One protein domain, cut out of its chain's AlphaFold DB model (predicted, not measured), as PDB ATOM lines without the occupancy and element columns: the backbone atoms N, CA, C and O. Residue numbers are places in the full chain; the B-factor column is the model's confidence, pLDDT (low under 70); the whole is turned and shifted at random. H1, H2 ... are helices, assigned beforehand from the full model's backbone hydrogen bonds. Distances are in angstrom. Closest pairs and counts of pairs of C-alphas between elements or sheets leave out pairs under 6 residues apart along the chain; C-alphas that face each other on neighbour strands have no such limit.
ATOM      1  N   SER A  36     -12.909 -35.502  53.609       82.12
ATOM      2  CA  SER A  36     -12.181 -34.790  52.564       82.12
ATOM      3  C   SER A  36     -12.844 -34.997  51.196       82.12
ATOM      4  O   SER A  36     -13.425 -36.042  50.903       82.12
ATOM      5  N   TRP A  37     -12.733 -34.002  50.313       79.25
ATOM      6  CA  TRP A  37     -13.224 -34.108  48.933       79.25
ATOM      7  C   TRP A  37     -12.530 -35.237  48.163       79.25
ATOM      8  O   TRP A  37     -13.170 -36.109  47.577       79.25
ATOM      9  N   ARG A  38     -11.196 -35.229  48.208       75.19
ATOM     10  CA  ARG A  38     -10.313 -36.255  47.647       75.19
ATOM     11  C   ARG A  38      -9.816 -37.152  48.778       75.19
ATOM     12  O   ARG A  38      -9.686 -36.698  49.911       75.19
ATOM     13  N   GLY A  39      -9.545 -38.410  48.462       65.06
ATOM     14  CA  GLY A  39      -8.860 -39.332  49.361       65.06
ATOM     15  C   GLY A  39      -8.471 -40.604  48.619       65.06
ATOM     16  O   GLY A  39      -9.090 -40.902  47.590       65.06
ATOM     17  N   GLN A  40      -7.488 -41.362  49.111       58.03
ATOM     18  CA  GLN A  40      -7.080 -42.631  48.493       58.03
ATOM     19  C   GLN A  40      -8.296 -43.527  48.204       58.03
ATOM     20  O   GLN A  40      -9.239 -43.608  48.997       58.03
ATOM     21  N   LYS A  41      -8.287 -44.204  47.049       54.22
ATOM     22  CA  LYS A  41      -9.423 -45.010  46.584       54.22
ATOM     23  C   LYS A  41      -9.757 -46.097  47.612       54.22
ATOM     24  O   LYS A  41      -8.936 -46.969  47.882       54.22
ATOM     25  N   GLY A  42     -10.957 -46.022  48.191       52.72
ATOM     26  CA  GLY A  42     -11.409 -46.901  49.280       52.72
ATOM     27  C   GLY A  42     -11.114 -46.415  50.709       52.72
ATOM     28  O   GLY A  42     -11.448 -47.127  51.648       52.72
ATOM     29  N   GLN A  43     -10.535 -45.222  50.900       54.94
ATOM     30  CA  GLN A  43     -10.163 -44.661  52.215       54.94
ATOM     31  C   GLN A  43     -10.875 -43.335  52.572       54.94
ATOM     32  O   GLN A  43     -10.435 -42.620  53.464       54.94
ATOM     33  N   GLY A  44     -12.012 -43.021  51.932       61.97
ATOM     34  CA  GLY A  44     -12.986 -42.072  52.507       61.97
ATOM     35  C   GLY A  44     -13.099 -40.667  51.896       61.97
ATOM     36  O   GLY A  44     -13.739 -39.816  52.504       61.97
ATOM     37  N   GLY A  45     -12.548 -40.409  50.706       71.56
ATOM     38  CA  GLY A  45     -12.842 -39.165  49.968       71.56
ATOM     39  C   GLY A  45     -14.230 -39.165  49.305       71.56
ATOM     40  O   GLY A  45     -14.604 -40.180  48.717       71.56
ATOM     41  N   ILE A  46     -14.961 -38.040  49.332       76.69
ATOM     42  CA  ILE A  46     -16.309 -37.885  48.726       76.69
ATOM     43  C   ILE A  46     -16.317 -38.302  47.243       76.69
ATOM     44  O   ILE A  46     -17.191 -39.054  46.807       76.69
ATOM     45  N   TRP A  47     -15.292 -37.901  46.484       79.62
ATOM     46  CA  TRP A  47     -15.155 -38.210  45.053       79.62
ATOM     47  C   TRP A  47     -14.814 -39.675  44.729       79.62
ATOM     48  O   TRP A  47     -14.698 -40.035  43.563       79.62
ATOM     49  N   ASN A  48     -14.675 -40.547  45.735       75.25
ATOM     50  CA  ASN A  48     -14.636 -41.997  45.514       75.25
ATOM     51  C   ASN A  48     -16.039 -42.622  45.406       75.25
ATOM     52  O   ASN A  48     -16.151 -43.767  44.973       75.25
ATOM     53  N   PHE A  49     -17.082 -41.897  45.823       75.38
ATOM     54  CA  PHE A  49     -18.468 -42.378  45.873       75.38
ATOM     55  C   PHE A  49     -19.394 -41.626  44.912       75.38
ATOM     56  O   PHE A  49     -20.382 -42.194  44.454       75.38
ATOM     57  N   TYR A  50     -19.057 -40.378  44.582       76.31
ATOM     58  CA  TYR A  50     -19.805 -39.541  43.649       76.31
ATOM     59  C   TYR A  50     -18.882 -38.973  42.574       76.31
ATOM     60  O   TYR A  50     -17.766 -38.550  42.874       76.31
ATOM     61  N   ASP A  51     -19.361 -38.922  41.333       80.38
ATOM     62  CA  ASP A  51     -18.678 -38.210  40.253       80.38
ATOM     63  C   ASP A  51     -18.756 -36.685  40.511       80.38
ATOM     64  O   ASP A  51     -19.861 -36.148  40.653       80.38
ATOM     65  N   PRO A  52     -17.622 -35.958  40.581       78.19
ATOM     66  CA  PRO A  52     -17.629 -34.507  40.754       78.19
ATOM     67  C   PRO A  52     -18.454 -33.783  39.684       78.19
ATOM     68  O   PRO A  52     -19.108 -32.791  39.995       78.19
ATOM     69  N   ALA A  53     -18.480 -34.281  38.442       80.06
ATOM     70  CA  ALA A  53     -19.159 -33.621  37.330       80.06
ATOM     71  C   ALA A  53     -20.685 -33.536  37.508       80.06
ATOM     72  O   ALA A  53     -21.314 -32.674  36.890       80.06
ATOM     73  N   ILE A  54     -21.278 -34.385  38.362       81.12
ATOM     74  CA  ILE A  54     -22.719 -34.396  38.661       81.12
ATOM     75  C   ILE A  54     -23.105 -33.661  39.957       81.12
ATOM     76  O   ILE A  54     -24.294 -33.617  40.267       81.12
ATOM     77  N   LEU A  55     -22.143 -33.099  40.702       78.81
ATOM     78  CA  LEU A  55     -22.386 -32.408  41.983       78.81
ATOM     79  C   LEU A  55     -21.679 -31.052  42.118       78.81
ATOM     80  O   LEU A  55     -22.234 -30.139  42.721       78.81
ATOM     81  N   ALA A  56     -20.474 -30.917  41.569       77.69
ATOM     82  CA  ALA A  56     -19.628 -29.728  41.630       77.69
ATOM     83  C   ALA A  56     -19.390 -29.182  40.211       77.69
ATOM     84  O   ALA A  56     -18.285 -29.231  39.665       77.69
ATOM     85  N   SER A  57     -20.467 -28.715  39.582       77.75
ATOM     86  CA  SER A  57     -20.441 -27.973  38.319       77.75
ATOM     87  C   SER A  57     -21.696 -27.101  38.196       77.75
ATOM     88  O   SER A  57     -22.740 -27.407  38.788       77.75
ATOM     89  N   LEU A  58     -21.613 -26.004  37.439       76.25
ATOM     90  CA  LEU A  58     -22.774 -25.142  37.182       76.25
ATOM     91  C   LEU A  58     -23.814 -25.880  36.326       76.25
ATOM     92  O   LEU A  58     -25.018 -25.706  36.504       76.25
ATOM     93  N   GLU A  59     -23.340 -26.750  35.443       81.56
ATOM     94  CA  GLU A  59     -24.114 -27.632  34.584       81.56
ATOM     95  C   GLU A  59     -24.908 -28.649  35.415       81.56
ATOM     96  O   GLU A  59     -26.102 -28.836  35.173       81.56
ATOM     97  N   ALA A  60     -24.294 -29.259  36.437       78.19
ATOM     98  CA  ALA A  60     -24.986 -30.154  37.363       78.19
ATOM     99  C   ALA A  60     -26.081 -29.429  38.147       78.19
ATOM    100  O   ALA A  60     -27.207 -29.920  38.196       78.19
ATOM    101  N   PHE A  61     -25.771 -28.256  38.707       79.56
ATOM    102  CA  PHE A  61     -26.743 -27.461  39.459       79.56
ATOM    103  C   PHE A  61     -27.897 -26.962  38.579       79.56
ATOM    104  O   PHE A  61     -29.048 -26.992  38.998       79.56
ATOM    105  N   THR A  62     -27.613 -26.555  37.339       85.44
ATOM    106  CA  THR A  62     -28.642 -26.156  36.363       85.44
ATOM    107  C   THR A  62     -29.532 -27.336  35.959       85.44
ATOM    108  O   THR A  62     -30.730 -27.159  35.752       85.44
ATOM    109  N   ARG A  63     -28.961 -28.543  35.848       91.44
ATOM    110  CA  ARG A  63     -29.679 -29.765  35.453       91.44
ATOM    111  C   ARG A  63     -30.553 -30.334  36.571       91.44
ATOM    112  O   ARG A  63     -31.678 -30.738  36.299       91.44
ATOM    113  N   ASP A  64     -30.027 -30.417  37.791       89.25
ATOM    114  CA  ASP A  64     -30.746 -30.912  38.969       89.25
ATOM    115  C   ASP A  64     -30.256 -30.188  40.240       89.25
ATOM    116  O   ASP A  64     -29.357 -30.669  40.941       89.25
ATOM    117  N   PRO A  65     -30.841 -29.020  40.568       88.00
ATOM    118  CA  PRO A  65     -30.454 -28.277  41.760       88.00
ATOM    119  C   PRO A  65     -30.851 -29.012  43.045       88.00
ATOM    120  O   PRO A  65     -30.214 -28.799  44.073       88.00
ATOM    121  N   SER A  66     -31.861 -29.889  43.008       92.44
ATOM    122  CA  SER A  66     -32.343 -30.632  44.178       92.44
ATOM    123  C   SER A  66     -31.339 -31.694  44.622       92.44
ATOM    124  O   SER A  66     -31.058 -31.805  45.815       92.44
ATOM    125  N   LEU A  67     -30.751 -32.432  43.674       87.81
ATOM    126  CA  LEU A  67     -29.673 -33.389  43.940       87.81
ATOM    127  C   LEU A  67     -28.446 -32.700  44.551       87.81
ATOM    128  O   LEU A  67     -27.916 -33.159  45.566       87.81
ATOM    129  N   VAL A  68     -28.020 -31.579  43.958       83.56
ATOM    130  CA  VAL A  68     -26.870 -30.807  44.449       83.56
ATOM    131  C   VAL A  68     -27.156 -30.252  45.848       83.56
ATOM    132  O   VAL A  68     -26.356 -30.463  46.762       83.56
ATOM    133  N   TRP A  69     -28.320 -29.629  46.065       85.56
ATOM    134  CA  TRP A  69     -28.724 -29.141  47.388       85.56
ATOM    135  C   TRP A  69     -28.789 -30.248  48.434       85.56
ATOM    136  O   TRP A  69     -28.305 -30.045  49.544       85.56
ATOM    137  N   HIS A  70     -29.336 -31.420  48.102       87.38
ATOM    138  CA  HIS A  70     -29.397 -32.547  49.029       87.38
ATOM    139  C   HIS A  70     -27.993 -32.996  49.463       87.38
ATOM    140  O   HIS A  70     -27.740 -33.162  50.658       87.38
ATOM    141  N   HIS A  71     -27.054 -33.118  48.519       84.19
ATOM    142  CA  HIS A  71     -25.670 -33.482  48.823       84.19
ATOM    143  C   HIS A  71     -24.973 -32.444  49.720       84.19
ATOM    144  O   HIS A  71     -24.423 -32.790  50.768       84.19
ATOM    145  N   TYR A  72     -25.034 -31.160  49.352       85.38
ATOM    146  CA  TYR A  72     -24.415 -30.093  50.145       85.38
ATOM    147  C   TYR A  72     -25.113 -29.865  51.493       85.38
ATOM    148  O   TYR A  72     -24.448 -29.471  52.450       85.38
ATOM    149  N   HIS A  73     -26.408 -30.166  51.620       85.12
ATOM    150  CA  HIS A  73     -27.113 -30.128  52.900       85.12
ATOM    151  C   HIS A  73     -26.553 -31.166  53.882       85.12
ATOM    152  O   HIS A  73     -26.259 -30.809  55.019       85.12
ATOM    153  N   VAL A  74     -26.291 -32.406  53.447       86.31
ATOM    154  CA  VAL A  74     -25.651 -33.426  54.305       86.31
ATOM    155  C   VAL A  74     -24.276 -32.957  54.797       86.31
ATOM    156  O   VAL A  74     -23.976 -33.061  55.986       86.31
ATOM    157  N   LEU A  75     -23.452 -32.382  53.913       84.94
ATOM    158  CA  LEU A  75     -22.138 -31.842  54.291       84.94
ATOM    159  C   LEU A  75     -22.246 -30.634  55.235       84.94
ATOM    160  O   LEU A  75     -21.451 -30.517  56.168       84.94
ATOM    161  N   ARG A  76     -23.246 -29.766  55.035       86.62
ATOM    162  CA  ARG A  76     -23.557 -28.639  55.925       86.62
ATOM    163  C   ARG A  76     -23.937 -29.120  57.321       86.62
ATOM    164  O   ARG A  76     -23.420 -28.577  58.292       86.62
ATOM    165  N   GLU A  77     -24.799 -30.128  57.438       90.25
ATOM    166  CA  GLU A  77     -25.189 -30.666  58.744       90.25
ATOM    167  C   GLU A  77     -23.998 -31.297  59.474       90.25
ATOM    168  O   GLU A  77     -23.819 -31.039  60.663       90.25
ATOM    169  N   ILE A  78     -23.120 -32.025  58.773       88.94
ATOM    170  CA  ILE A  78     -21.854 -32.506  59.354       88.94
ATOM    171  C   ILE A  78     -21.015 -31.318  59.852       88.94
ATOM    172  O   ILE A  78     -20.622 -31.286  61.017       88.94
ATOM    173  N   ALA A  79     -20.798 -30.301  59.012       87.06
ATOM    174  CA  ALA A  79     -19.980 -29.138  59.355       87.06
ATOM    175  C   ALA A  79     -20.534 -28.304  60.525       87.06
ATOM    176  O   ALA A  79     -19.743 -27.753  61.291       87.06
ATOM    177  N   LEU A  80     -21.859 -28.214  60.688       87.81
ATOM    178  CA  LEU A  80     -22.502 -27.518  61.809       87.81
ATOM    179  C   LEU A  80     -22.327 -28.251  63.142       87.81
ATOM    180  O   LEU A  80     -22.085 -27.607  64.161       87.81
ATOM    181  N   HIS A  81     -22.420 -29.583  63.135       93.00
ATOM    182  CA  HIS A  81     -22.277 -30.403  64.342       93.00
ATOM    183  C   HIS A  81     -20.806 -30.726  64.681       93.00
ATOM    184  O   HIS A  81     -20.506 -31.127  65.806       93.00
ATOM    185  N   SER A  82     -19.874 -30.522  63.744       92.88
ATOM    186  CA  SER A  82     -18.430 -30.650  63.970       92.88
ATOM    187  C   SER A  82     -17.856 -29.524  64.843       92.88
ATOM    188  O   SER A  82     -18.157 -28.339  64.675       92.88
TER     189      SER A  82
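Overview. This is residues 36 to 82 of the 234 residues of the protein "Sirtuin 5" of Lentinula edodes (UniProt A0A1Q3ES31). The printed part is a flat V: a long winding stretch without a named element, residues 36 to 57, leads into the short helix H1 at the corner, and the longer helix H2 folds back from there as the second arm. The far part of H2 sticks out, with residues 73 to 82 standing free. The printed part has 47 residues with two named helices, H1 then H2, and no named strand; the class is all helix, though under half of the residues, 23 of 47, are in named elements. It is only just loose, close to compact, with a radius of gyration of the C-alphas of 11.5 A, and spans 30 by 26 by 11 A.

Along the chain. The printed part begins at C-alpha 36, at (-12.181, -34.790, 52.564). Residues 36 to 57 hold no named element, and their C-alphas lie 6 to 16 A from the mean of all C-alphas. H1 is residues 58 to 63, beginning at C-alpha 58, at (-22.774, -25.142, 37.182). H2 is residues 65 to 81, 24.1 A from first to last C-alpha, ending at C-alpha 81, at (-22.277, -30.403, 64.342).

Arrangement. A tight link of one residue, Asp 64, joins H1 to H2. The two helices only just touch, and only at the corner by their link, with 3 pairs of C-alphas within 8 A. The closest C-alphas are those of Phe 61 and Val 68, 6.0 A apart. H2 touches H1 with residues 67 to 68 alone. Their lines stand at a steep tilt of 61 degrees, and they run opposite ways. In H1 and H2 every O i to N i+4 pair is within hydrogen-bond range.

Size, cuts and confidence. The two C-alphas farthest apart are those of Arg 63 and Ser 82, at 30.7 A. The printed part has no cut. Its mean pLDDT is 79.8, and residues 39 to 44 are under 70.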